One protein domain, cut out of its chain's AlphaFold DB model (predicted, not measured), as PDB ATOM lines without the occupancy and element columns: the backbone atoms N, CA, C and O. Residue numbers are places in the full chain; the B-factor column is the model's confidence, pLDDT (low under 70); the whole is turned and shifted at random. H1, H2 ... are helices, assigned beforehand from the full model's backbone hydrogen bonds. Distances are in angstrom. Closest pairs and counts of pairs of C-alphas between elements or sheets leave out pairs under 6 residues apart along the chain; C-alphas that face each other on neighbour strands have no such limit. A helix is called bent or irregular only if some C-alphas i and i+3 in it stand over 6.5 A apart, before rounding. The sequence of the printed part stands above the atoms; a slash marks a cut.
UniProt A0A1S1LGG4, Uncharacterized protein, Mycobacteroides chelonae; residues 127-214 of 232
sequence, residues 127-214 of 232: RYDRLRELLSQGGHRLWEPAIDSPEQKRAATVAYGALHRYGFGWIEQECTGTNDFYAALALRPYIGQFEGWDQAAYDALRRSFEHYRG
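AT A GLANCE: This is residues 127 to 214 of the 232 residues of an uncharacterized protein of Mycobacteroides chelonae (UniProt A0A1S1LGG4). Helix H4 is the core of a compact cluster of crossed helices: H1 runs beside it on one side, H2 crosses it on the opposite side, and H5 folds back on it from a third side. Short H3 packs on H2, and the long link of residues 137 to 149 sweeps round the outside from H1 to H2. The printed part has 88 residues with five named helices, H1 to H5 in chain order, and no named strand: all helix. Its radius of gyration of the C-alphas is 12.0 A, and its spans are 32 by 27 by 22 A.

IN THESE COORDINATES: Find C-alpha 127 at (33.749, -22.512, -44.091), where H1, residues 127 to 136, begins. H2, residues 150 to 166, runs 24.8 A with a kink of 26 degrees near residue 160. Next come H3, residues 170 to 173, and H4, residues 180 to 190, 15.6 A long. H5, residues 199 to 213, runs 20.2 A to C-alpha 213 at (13.110, -19.194, -47.648). Irregular are H1, with C-alphas 127 and 130 7.6 A apart, H2, with 161 and 164 at 7.3 A, H4, with 186 and 189 at 7.4 A, and only just H5, with 205 and 208 at 6.8 A.

HOW THE PARTS SIT: Start at H1, which touches H4 at a shallow tilt of 17 degrees, opposite ways; the closest C-alphas, of Leu 131 and Leu 185, are 6.1 A apart. With residues 156 to 163 alone, H2 touches H4, closest at the C-alphas of Ala 159 and Ala 183, 6.3 A, a steep tilt of 61 degrees. Residues 151 to 156 of H2 touch residues 201 to 205 of H5, about perpendicular at 75 degrees, closest at the C-alphas of Ala 155 and Ala 201, 4.8 A. H3 touches residues 160 to 164 of H2, closest at the C-alphas of Tyr 160 and Glu 172, 6.4 A. H4 and H5 form a helical hairpin at a steep tilt of 40 degrees, closest at the C-alphas of Phe 181 and Arg 206, 5.1 A. O i to N i+4 pairs are within hydrogen-bond range in 5 of 6 in H1, 10 of 13 in H2, 5 of 7 in H4 and 9 of 11 in H5; H3 is too short for one.

THE WHOLE: The two farthest C-alphas, of His 140 and Glu 195, are 32.8 A apart. The printed part has no cut, and the link H1 to H2 is long. Look for pLDDT under 70 at residues 138 to 148 and 173 to 179.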
ATOM      1  N   ARG A 127      34.730 -21.434 -43.865       94.38
ATOM      2  CA  ARG A 127      33.749 -22.512 -44.091       94.38
ATOM      3  C   ARG A 127      32.469 -22.304 -43.278       94.38
ATOM      4  O   ARG A 127      31.431 -22.853 -43.632       94.38
ATOM      5  N   TYR A 128      32.548 -21.495 -42.223       93.94
ATOM      6  CA  TYR A 128      31.446 -21.180 -41.323       93.94
ATOM      7  C   TYR A 128      30.904 -19.752 -41.487       93.94
ATOM      8  O   TYR A 128      30.077 -19.327 -40.682       93.94
ATOM      9  N   ASP A 129      31.304 -19.019 -42.538       93.12
ATOM     10  CA  ASP A 129      30.814 -17.656 -42.820       93.12
ATOM     11  C   ASP A 129      29.277 -17.615 -42.861       93.12
ATOM     12  O   ASP A 129      28.651 -16.782 -42.207       93.12
ATOM     13  N   ARG A 130      28.662 -18.570 -43.568       92.25
ATOM     14  CA  ARG A 130      27.202 -18.658 -43.704       92.25
ATOM     15  C   ARG A 130      26.494 -19.028 -42.398       92.25
ATOM     16  O   ARG A 130      25.399 -18.543 -42.142       92.25
ATOM     17  N   LEU A 131      27.119 -19.865 -41.567       90.69
ATOM     18  CA  LEU A 131      26.585 -20.219 -40.251       90.69
ATOM     19  C   LEU A 131      26.557 -18.987 -39.337       90.69
ATOM     20  O   LEU A 131      25.507 -18.675 -38.782       90.69
ATOM     21  N   ARG A 132      27.669 -18.243 -39.258       88.31
ATOM     22  CA  ARG A 132      27.745 -16.978 -38.510       88.31
ATOM     23  C   ARG A 132      26.720 -15.959 -38.991       88.31
ATOM     24  O   ARG A 132      26.065 -15.324 -38.172       88.31
ATOM     25  N   GLU A 133      26.571 -15.813 -40.308       88.06
ATOM     26  CA  GLU A 133      25.592 -14.897 -40.893       88.06
ATOM     27  C   GLU A 133      24.178 -15.203 -40.390       88.06
ATOM     28  O   GLU A 133      23.521 -14.305 -39.873       88.06
ATOM     29  N   LEU A 134      23.722 -16.457 -40.491       85.38
ATOM     30  CA  LEU A 134      22.372 -16.829 -40.062       85.38
ATOM     31  C   LEU A 134      22.183 -16.699 -38.546       85.38
ATOM     32  O   LEU A 134      21.152 -16.191 -38.114       85.38
ATOM     33  N   LEU A 135      23.183 -17.081 -37.747       82.56
ATOM     34  CA  LEU A 135      23.140 -16.920 -36.291       82.56
ATOM     35  C   LEU A 135      23.025 -15.439 -35.888       82.56
ATOM     36  O   LEU A 135      22.212 -15.089 -35.037       82.56
ATOM     37  N   SER A 136      23.769 -14.553 -36.560       79.81
ATOM     38  CA  SER A 136      23.756 -13.107 -36.286       79.81
ATOM     39  C   SER A 136      22.429 -12.411 -36.600       79.81
ATOM     40  O   SER A 136      22.198 -11.282 -36.174       79.81
ATOM     41  N   GLN A 137      21.538 -13.063 -37.353       78.50
ATOM     42  CA  GLN A 137      20.236 -12.492 -37.702       78.50
ATOM     43  C   GLN A 137      19.230 -12.529 -36.541       78.50
ATOM     44  O   GLN A 137      18.159 -11.941 -36.683       78.50
ATOM     45  N   GLY A 138      19.569 -13.152 -35.402       60.97
ATOM     46  CA  GLY A 138      18.768 -13.127 -34.176       60.97
ATOM     47  C   GLY A 138      17.442 -13.876 -34.326       60.97
ATOM     48  O   GLY A 138      16.440 -13.357 -34.822       60.97
ATOM     49  N   GLY A 139      17.429 -15.135 -33.898       53.50
ATOM     50  CA  GLY A 139      16.395 -16.101 -34.256       53.50
ATOM     51  C   GLY A 139      15.284 -16.361 -33.236       53.50
ATOM     52  O   GLY A 139      14.849 -17.498 -33.157       53.50
ATOM     53  N   HIS A 140      14.732 -15.376 -32.514       43.06
ATOM     54  CA  HIS A 140      13.491 -15.575 -31.720       43.06
ATOM     55  C   HIS A 140      12.215 -15.760 -32.565       43.06
ATOM     56  O   HIS A 140      11.088 -15.615 -32.081       43.06
ATOM     57  N   ARG A 141      12.335 -16.075 -33.854       44.00
ATOM     58  CA  ARG A 141      11.172 -16.484 -34.635       44.00
ATOM     59  C   ARG A 141      11.131 -17.990 -34.593       44.00
ATOM     60  O   ARG A 141      11.995 -18.621 -35.182       44.00
ATOM     61  N   LEU A 142      10.112 -18.506 -33.901       45.84
ATOM     62  CA  LEU A 142       9.551 -19.846 -34.057       45.84
ATOM     63  C   LEU A 142       9.625 -20.239 -35.538       45.84
ATOM     64  O   LEU A 142       8.754 -19.879 -36.333       45.84
ATOM     65  N   TRP A 143      10.732 -20.868 -35.921       53.50
ATOM     66  CA  TRP A 143      10.940 -21.318 -37.276       53.50
ATOM     67  C   TRP A 143      10.195 -22.631 -37.397       53.50
ATOM     68  O   TRP A 143      10.647 -23.665 -36.918       53.50
ATOM     69  N   GLU A 144       9.024 -22.586 -38.011       55.69
ATOM     70  CA  GLU A 144       8.336 -23.784 -38.469       55.69
ATOM     71  C   GLU A 144       7.970 -23.579 -39.938       55.69
ATOM     72  O   GLU A 144       7.373 -22.557 -40.299       55.69
ATOM     73  N   PRO A 145       8.353 -24.536 -40.801       53.91
ATOM     74  CA  PRO A 145       7.733 -25.854 -40.721       53.91
ATOM     75  C   PRO A 145       8.705 -27.042 -40.806       53.91
ATOM     76  O   PRO A 145       9.540 -27.137 -41.707       53.91
ATOM     77  N   ALA A 146       8.483 -28.023 -39.930       55.97
ATOM     78  CA  ALA A 146       9.001 -29.376 -40.078       55.97
ATOM     79  C   ALA A 146       8.285 -30.078 -41.247       55.97
ATOM     80  O   ALA A 146       7.150 -30.543 -41.110       55.97
ATOM     81  N   ILE A 147       8.938 -30.192 -42.409       60.66
ATOM     82  CA  ILE A 147       8.568 -31.227 -43.386       60.66
ATOM     83  C   ILE A 147       9.099 -32.553 -42.847       60.66
ATOM     84  O   ILE A 147      10.109 -33.080 -43.304       60.66
ATOM     85  N   ASP A 148       8.395 -33.082 -41.852       65.62
ATOM     86  CA  ASP A 148       8.753 -34.302 -41.145       65.62
ATOM     87  C   ASP A 148       8.795 -35.502 -42.106       65.62
ATOM     88  O   ASP A 148       7.793 -36.173 -42.368       65.62
ATOM     89  N   SER A 149       9.985 -35.788 -42.631       79.75
ATOM     90  CA  SER A 149      10.260 -36.980 -43.429       79.75
ATOM     91  C   SER A 149      11.087 -37.985 -42.620       79.75
ATOM     92  O   SER A 149      11.925 -37.592 -41.800       79.75
ATOM     93  N   PRO A 150      10.897 -39.300 -42.833       87.00
ATOM     94  CA  PRO A 150      11.763 -40.317 -42.240       87.00
ATOM     95  C   PRO A 150      13.247 -40.102 -42.561       87.00
ATOM     96  O   PRO A 150      14.118 -40.492 -41.783       87.00
ATOM     97  N   GLU A 151      13.553 -39.511 -43.713       88.06
ATOM     98  CA  GLU A 151      14.903 -39.146 -44.134       88.06
ATOM     99  C   GLU A 151      15.460 -38.015 -43.267       88.06
ATOM    100  O   GLU A 151      16.557 -38.161 -42.732       88.06
ATOM    101  N   GLN A 152      14.690 -36.941 -43.056       87.25
ATOM    102  CA  GLN A 152      15.104 -35.824 -42.205       87.25
ATOM    103  C   GLN A 152      15.343 -36.285 -40.763       87.25
ATOM    104  O   GLN A 152      16.394 -35.999 -40.204       87.25
ATOM    105  N   LYS A 153      14.437 -37.082 -40.179       87.12
ATOM    106  CA  LYS A 153      14.593 -37.582 -38.797       87.12
ATOM    107  C   LYS A 153      15.850 -38.432 -38.611       87.12
ATOM    108  O   LYS A 153      16.537 -38.323 -37.593       87.12
ATOM    109  N   ARG A 154      16.168 -39.275 -39.600       89.56
ATOM    110  CA  ARG A 154      17.407 -40.067 -39.607       89.56
ATOM    111  C   ARG A 154      18.636 -39.172 -39.720       89.56
ATOM    112  O   ARG A 154      19.561 -39.336 -38.931       89.56
ATOM    113  N   ALA A 155      18.622 -38.219 -40.648       91.88
ATOM    114  CA  ALA A 155      19.716 -37.273 -40.820       91.88
ATOM    115  C   ALA A 155      19.941 -36.418 -39.564       91.88
ATOM    116  O   ALA A 155      21.084 -36.221 -39.166       91.88
ATOM    117  N   ALA A 156      18.868 -35.988 -38.895       89.75
ATOM    118  CA  ALA A 156      18.938 -35.187 -37.679       89.75
ATOM    119  C   ALA A 156      19.587 -36.001 -36.558       89.75
ATOM    120  O   ALA A 156      20.548 -35.552 -35.948       89.75
ATOM    121  N   THR A 157      19.145 -37.246 -36.358       90.44
ATOM    122  CA  THR A 157      19.742 -38.147 -35.356       90.44
ATOM    123  C   THR A 157      21.251 -38.315 -35.568       90.44
ATOM    124  O   THR A 157      22.019 -38.253 -34.612       90.44
ATOM    125  N   VAL A 158      21.687 -38.500 -36.821       92.81
ATOM    126  CA  VAL A 158      23.114 -38.602 -37.163       92.81
ATOM    127  C   VAL A 158      23.852 -37.288 -36.893       92.81
ATOM    128  O   VAL A 158      24.927 -37.308 -36.298       92.81
ATOM    129  N   ALA A 159      23.281 -36.158 -37.315       91.69
ATOM    130  CA  ALA A 159      23.871 -34.838 -37.138       91.69
ATOM    131  C   ALA A 159      24.048 -34.492 -35.653       91.69
ATOM    132  O   ALA A 159      25.170 -34.241 -35.217       91.69
ATOM    133  N   TYR A 160      22.975 -34.556 -34.861       89.00
ATOM    134  CA  TYR A 160      23.005 -34.233 -33.432       89.00
ATOM    135  C   TYR A 160      23.945 -35.163 -32.653       89.00
ATOM    136  O   TYR A 160      24.731 -34.689 -31.835       89.00
ATOM    137  N   GLY A 161      23.998 -36.455 -33.002       89.62
ATOM    138  CA  GLY A 161      24.971 -37.390 -32.424       89.62
ATOM    139  C   GLY A 161      26.442 -37.059 -32.730       89.62
ATOM    140  O   GLY A 161      27.336 -37.577 -32.061       89.62
ATOM    141  N   ALA A 162      26.714 -36.204 -33.720       91.81
ATOM    142  CA  ALA A 162      28.059 -35.813 -34.134       91.81
ATOM    143  C   ALA A 162      28.467 -34.394 -33.699       91.81
ATOM    144  O   ALA A 162      29.658 -34.094 -33.724       91.81
ATOM    145  N   LEU A 163      27.536 -33.527 -33.288       88.62
ATOM    146  CA  LEU A 163      27.820 -32.115 -32.992       88.62
ATOM    147  C   LEU A 163      28.911 -31.928 -31.927       88.62
ATOM    148  O   LEU A 163      29.875 -31.197 -32.159       88.62
ATOM    149  N   HIS A 164      28.811 -32.643 -30.800       85.31
ATOM    150  CA  HIS A 164      29.803 -32.591 -29.713       85.31
ATOM    151  C   HIS A 164      31.210 -32.954 -30.180       85.31
ATOM    152  O   HIS A 164      32.183 -32.321 -29.785       85.31
ATOM    153  N   ARG A 165      31.327 -33.936 -31.082       87.62
ATOM    154  CA  ARG A 165      32.619 -34.379 -31.623       87.62
ATOM    155  C   ARG A 165      33.354 -33.264 -32.378       87.62
ATOM    156  O   ARG A 165      34.576 -33.324 -32.479       87.62
ATOM    157  N   TYR A 166      32.625 -32.291 -32.920       87.12
ATOM    158  CA  TYR A 166      33.174 -31.209 -33.737       87.12
ATOM    159  C   TYR A 166      33.053 -29.827 -33.075       87.12
ATOM    160  O   TYR A 166      33.195 -28.829 -33.770       87.12
ATOM    161  N   GLY A 167      32.794 -29.758 -31.762       81.81
ATOM    162  CA  GLY A 167      32.721 -28.488 -31.021       81.81
ATOM    163  C   GLY A 167      31.419 -27.702 -31.220       81.81
ATOM    164  O   GLY A 167      31.329 -26.540 -30.843       81.81
ATOM    165  N   PHE A 168      30.388 -28.328 -31.793       85.06
ATOM    166  CA  PHE A 168      29.087 -27.704 -32.060       85.06
ATOM    167  C   PHE A 168      27.973 -28.211 -31.135       85.06
ATOM    168  O   PHE A 168      26.796 -28.067 -31.453       85.06
ATOM    169  N   GLY A 169      28.324 -28.828 -29.999       79.88
ATOM    170  CA  GLY A 169      27.355 -29.379 -29.041       79.88
ATOM    171  C   GLY A 169      26.337 -28.352 -28.530       79.88
ATOM    172  O   GLY A 169      25.196 -28.702 -28.254       79.88
ATOM    173  N   TRP A 170      26.708 -27.071 -28.506       76.62
ATOM    174  CA  TRP A 170      25.823 -25.957 -28.158       76.62
ATOM    175  C   TRP A 170      24.631 -25.792 -29.123       76.62
ATOM    176  O   TRP A 170      23.590 -25.295 -28.714       76.62
ATOM    177  N   ILE A 171      24.711 -26.273 -30.374       80.12
ATOM    178  CA  ILE A 171      23.572 -26.263 -31.317       80.12
ATOM    179  C   ILE A 171      22.466 -27.241 -30.870       80.12
ATOM    180  O   ILE A 171      21.298 -27.045 -31.196       80.12
ATOM    181  N   GLU A 172      22.803 -28.300 -30.122       72.62
ATOM    182  CA  GLU A 172      21.823 -29.278 -29.623       72.62
ATOM    183  C   GLU A 172      20.888 -28.683 -28.565       72.62
ATOM    184  O   GLU A 172      19.713 -29.048 -28.507       72.62
ATOM    185  N   GLN A 173      21.395 -27.749 -27.759       62.25
ATOM    186  CA  GLN A 173      20.639 -27.117 -26.677       62.25
ATOM    187  C   GLN A 173      19.542 -26.169 -27.212       62.25
ATOM    188  O   GLN A 173      18.546 -25.934 -26.534       62.25
ATOM    189  N   GLU A 174      19.655 -25.730 -28.472       54.53
ATOM    190  CA  GLU A 174      18.850 -24.669 -29.099       54.53
ATOM    191  C   GLU A 174      17.722 -25.178 -30.025       54.53
ATOM    192  O   GLU A 174      17.484 -24.642 -31.107       54.53
ATOM    193  N   CYS A 175      16.954 -26.180 -29.582       52.56
ATOM    194  CA  CYS A 175      15.770 -26.746 -30.266       52.56
ATOM    195  C   CYS A 175      16.063 -27.798 -31.359       52.56
ATOM    196  O   CYS A 175      16.180 -27.501 -32.552       52.56
ATOM    197  N   THR A 176      16.036 -29.077 -30.979       56.00
ATOM    198  CA  THR A 176      15.956 -30.197 -31.934       56.00
ATOM    199  C   THR A 176      14.655 -30.127 -32.747       56.00
ATOM    200  O   THR A 176      13.572 -30.119 -32.159       56.00
ATOM    201  N   GLY A 177      14.733 -30.123 -34.082       55.91
ATOM    202  CA  GLY A 177      13.580 -30.247 -34.988       55.91
ATOM    203  C   GLY A 177      13.102 -28.959 -35.674       55.91
ATOM    204  O   GLY A 177      12.565 -29.035 -36.778       55.91
ATOM    205  N   THR A 178      13.319 -27.778 -35.090       61.47
ATOM    206  CA  THR A 178      13.025 -26.476 -35.738       61.47
ATOM    207  C   THR A 178      14.264 -25.864 -36.391       61.47
ATOM    208  O   THR A 178      14.163 -25.149 -37.385       61.47
ATOM    209  N   ASN A 179      15.446 -26.214 -35.884       69.31
ATOM    210  CA  ASN A 179      16.720 -25.570 -36.192       69.31
ATOM    211  C   ASN A 179      17.753 -26.527 -36.829       69.31
ATOM    212  O   ASN A 179      18.951 -26.240 -36.858       69.31
ATOM    213  N   ASP A 180      17.292 -27.646 -37.402       82.00
ATOM    214  CA  ASP A 180      18.120 -28.698 -38.023       82.00
ATOM    215  C   ASP A 180      19.114 -28.171 -39.081       82.00
ATOM    216  O   ASP A 180      20.167 -28.767 -39.325       82.00
ATOM    217  N   PHE A 181      18.799 -27.045 -39.724       86.62
ATOM    218  CA  PHE A 181      19.652 -26.432 -40.740       86.62
ATOM    219  C   PHE A 181      20.948 -25.840 -40.159       86.62
ATOM    220  O   PHE A 181      21.956 -25.806 -40.867       86.62
ATOM    221  N   TYR A 182      20.973 -25.434 -38.883       87.69
ATOM    222  CA  TYR A 182      22.216 -25.024 -38.221       87.69
ATOM    223  C   TYR A 182      23.150 -26.216 -38.030       87.69
ATOM    224  O   TYR A 182      24.331 -26.124 -38.365       87.69
ATOM    225  N   ALA A 183      22.613 -27.360 -37.592       89.62
ATOM    226  CA  ALA A 183      23.378 -28.600 -37.505       89.62
ATOM    227  C   ALA A 183      23.888 -29.028 -38.892       89.62
ATOM    228  O   ALA A 183      25.048 -29.417 -39.039       89.62
ATOM    229  N   ALA A 184      23.060 -28.875 -39.932       92.94
ATOM    230  CA  ALA A 184      23.466 -29.138 -41.307       92.94
ATOM    231  C   ALA A 184      24.628 -28.243 -41.762       92.94
ATOM    232  O   ALA A 184      25.608 -28.754 -42.299       92.94
ATOM    233  N   LEU A 185      24.555 -26.925 -41.533       93.69
ATOM    234  CA  LEU A 185      25.629 -25.988 -41.881       93.69
ATOM    235  C   LEU A 185      26.920 -26.261 -41.110       93.69
ATOM    236  O   LEU A 185      27.987 -26.307 -41.721       93.69
ATOM    237  N   ALA A 186      26.827 -26.483 -39.798       92.88
ATOM    238  CA  ALA A 186      27.975 -26.796 -38.952       92.88
ATOM    239  C   ALA A 186      28.696 -28.074 -39.412       92.88
ATOM    240  O   ALA A 186      29.927 -28.152 -39.408       92.88
ATOM    241  N   LEU A 187      27.933 -29.071 -39.870       95.56
ATOM    242  CA  LEU A 187      28.474 -30.358 -40.291       95.56
ATOM    243  C   LEU A 187      28.754 -30.470 -41.796       95.56
ATOM    244  O   LEU A 187      29.354 -31.459 -42.229       95.56
ATOM    245  N   ARG A 188      28.389 -29.467 -42.605       96.81
ATOM    246  CA  ARG A 188      28.616 -29.449 -44.061       96.81
ATOM    247  C   ARG A 188      30.070 -29.763 -44.451       96.81
ATOM    248  O   ARG A 188      30.259 -30.588 -45.345       96.81
ATOM    249  N   PRO A 189      31.115 -29.211 -43.794       96.56
ATOM    250  CA  PRO A 189      32.505 -29.531 -44.141       96.56
ATOM    251  C   PRO A 189      32.881 -31.008 -43.957       96.56
ATOM    252  O   PRO A 189      33.910 -31.445 -44.476       96.56
ATOM    253  N   TYR A 190      32.068 -31.772 -43.223       96.75
ATOM    254  CA  TYR A 190      32.315 -33.165 -42.861       96.75
ATOM    255  C   TYR A 190      31.462 -34.166 -43.651       96.75
ATOM    256  O   TYR A 190      31.488 -35.357 -43.334       96.75
ATOM    257  N   ILE A 191      30.725 -33.728 -44.680       97.25
ATOM    258  CA  ILE A 191      29.961 -34.626 -45.561       97.25
ATOM    259  C   ILE A 191      30.878 -35.739 -46.100       97.25
ATOM    260  O   ILE A 191      31.948 -35.480 -46.651       97.25
ATOM    261  N   GLY A 192      30.457 -36.991 -45.919       96.25
ATOM    262  CA  GLY A 192      31.186 -38.195 -46.323       96.25
ATOM    263  C   GLY A 192      32.312 -38.631 -45.377       96.25
ATOM    264  O   GLY A 192      32.990 -39.612 -45.674       96.25
ATOM    265  N   GLN A 193      32.532 -37.940 -44.251       96.06
ATOM    266  CA  GLN A 193      33.634 -38.244 -43.323       96.06
ATOM    267  C   GLN A 193      33.240 -39.169 -42.161       96.06
ATOM    268  O   GLN A 193      34.117 -39.665 -41.450       96.06
ATOM    269  N   PHE A 194      31.947 -39.424 -41.951       96.25
ATOM    270  CA  PHE A 194      31.463 -40.376 -40.952       96.25
ATOM    271  C   PHE A 194      30.159 -41.051 -41.387       96.25
ATOM    272  O   PHE A 194      29.466 -40.592 -42.295       96.25
ATOM    273  N   GLU A 195      29.864 -42.193 -40.766       95.62
ATOM    274  CA  GLU A 195      28.735 -43.042 -41.140       95.62
ATOM    275  C   GLU A 195      27.397 -42.306 -41.000       95.62
ATOM    276  O   GLU A 195      27.129 -41.656 -39.991       95.62
ATOM    277  N   GLY A 196      26.558 -42.416 -42.032       93.69
ATOM    278  CA  GLY A 196      25.232 -41.800 -42.072       93.69
ATOM    279  C   GLY A 196      25.212 -40.312 -42.431       93.69
ATOM    280  O   GLY A 196      24.124 -39.776 -42.625       93.69
ATOM    281  N   TRP A 197      26.369 -39.646 -42.542       97.25
ATOM    282  CA  TRP A 197      26.456 -38.234 -42.921       97.25
ATOM    283  C   TRP A 197      26.973 -38.066 -44.347       97.25
ATOM    284  O   TRP A 197      28.161 -37.859 -44.591       97.25
ATOM    285  N   ASP A 198      26.062 -38.183 -45.306       97.31
ATOM    286  CA  ASP A 198      26.320 -38.008 -46.733       97.31
ATOM    287  C   ASP A 198      25.545 -36.809 -47.312       97.31
ATOM    288  O   ASP A 198      24.848 -36.081 -46.601       97.31
ATOM    289  N   GLN A 199      25.678 -36.588 -48.624       96.94
ATOM    290  CA  GLN A 199      24.981 -35.497 -49.309       96.94
ATOM    291  C   GLN A 199      23.458 -35.611 -49.167       96.94
ATOM    292  O   GLN A 199      22.786 -34.593 -49.055       96.94
ATOM    293  N   ALA A 200      22.904 -36.827 -49.145       95.56
ATOM    294  CA  ALA A 200      21.464 -37.024 -49.020       95.56
ATOM    295  C   ALA A 200      20.968 -36.680 -47.608       95.56
ATOM    296  O   ALA A 200      19.904 -36.075 -47.474       95.56
ATOM    297  N   ALA A 201      21.739 -37.014 -46.569       95.06
ATOM    298  CA  ALA A 201      21.459 -36.616 -45.193       95.06
ATOM    299  C   ALA A 201      21.521 -35.088 -45.027       95.06
ATOM    300  O   ALA A 201      20.592 -34.487 -44.488       95.06
ATOM    301  N   TYR A 202      22.558 -34.445 -45.567       95.81
ATOM    302  CA  TYR A 202      22.672 -32.985 -45.582       95.81
ATOM    303  C   TYR A 202      21.502 -32.315 -46.327       95.81
ATOM    304  O   TYR A 202      20.841 -31.420 -45.795       95.81
ATOM    305  N   ASP A 203      21.184 -32.803 -47.531       94.88
ATOM    306  CA  ASP A 203      20.065 -32.322 -48.343       94.88
ATOM    307  C   ASP A 203      18.712 -32.510 -47.639       94.88
ATOM    308  O   ASP A 203      17.790 -31.717 -47.841       94.88
ATOM    309  N   ALA A 204      18.565 -33.551 -46.813       92.12
ATOM    310  CA  ALA A 204      17.366 -33.773 -46.013       92.12
ATOM    311  C   ALA A 204      17.166 -32.683 -44.952       92.12
ATOM    312  O   ALA A 204      16.040 -32.210 -44.808       92.12
ATOM    313  N   LEU A 205      18.233 -32.253 -44.270       90.31
ATOM    314  CA  LEU A 205      18.151 -31.243 -43.208       90.31
ATOM    315  C   LEU A 205      18.000 -29.814 -43.736       90.31
ATOM    316  O   LEU A 205      17.265 -29.022 -43.150       90.31
ATOM    317  N   ARG A 206      18.633 -29.472 -44.865       91.81
ATOM    318  CA  ARG A 206      18.494 -28.121 -45.439       91.81
ATOM    319  C   ARG A 206      17.154 -27.880 -46.130       91.81
ATOM    320  O   ARG A 206      16.728 -26.737 -46.253       91.81
ATOM    321  N   ARG A 207      16.465 -28.939 -46.573       90.38
ATOM    322  CA  ARG A 207      15.254 -28.835 -47.406       90.38
ATOM    323  C   ARG A 207      14.171 -27.946 -46.797       90.38
ATOM    324  O   ARG A 207      13.595 -27.148 -47.527       90.38
ATOM    325  N   SER A 208      13.882 -28.078 -45.503       85.81
ATOM    326  CA  SER A 208      12.824 -27.294 -44.846       85.81
ATOM    327  C   SER A 208      13.150 -25.797 -44.838       85.81
ATOM    328  O   SER A 208      12.281 -24.977 -45.128       85.81
ATOM    329  N   PHE A 209      14.420 -25.452 -44.597       88.06
ATOM    330  CA  PHE A 209      14.910 -24.079 -44.692       88.06
ATOM    331  C   PHE A 209      14.743 -23.531 -46.113       88.06
ATOM    332  O   PHE A 209      14.082 -22.512 -46.308       88.06
ATOM    333  N   GLU A 210      15.270 -24.236 -47.116       90.50
ATOM    334  CA  GLU A 210      15.267 -23.748 -48.500       90.50
ATOM    335  C   GLU A 210      13.865 -23.694 -49.107       90.50
ATOM    336  O   GLU A 210      13.556 -22.779 -49.864       90.50
ATOM    337  N   HIS A 211      12.986 -24.634 -48.748       88.25
ATOM    338  CA  HIS A 211      11.591 -24.623 -49.180       88.25
ATOM    339  C   HIS A 211      10.845 -23.383 -48.682       88.25
ATOM    340  O   HIS A 211      10.053 -22.806 -49.423       88.25
ATOM    341  N   TYR A 212      11.085 -22.980 -47.433       85.19
ATOM    342  CA  TYR A 212      10.409 -21.828 -46.847       85.19
ATOM    343  C   TYR A 212      11.045 -20.502 -47.275       85.19
ATOM    344  O   TYR A 212      10.331 -19.536 -47.539       85.19
ATOM    345  N   ARG A 213      12.381 -20.427 -47.316       86.06
ATOM    346  CA  ARG A 213      13.110 -19.194 -47.648       86.06
ATOM    347  C   ARG A 213      13.183 -18.917 -49.144       86.06
ATOM    348  O   ARG A 213      13.386 -17.767 -49.508       86.06
ATOM    349  N   GLY A 214      13.092 -19.948 -49.983       88.38
ATOM    350  CA  GLY A 214      13.405 -19.831 -51.407       88.38
ATOM    351  C   GLY A 214      14.882 -19.516 -51.674       88.38
ATOM    352  O   GLY A 214      15.223 -19.052 -52.756       88.38
TER     353      GLY A 214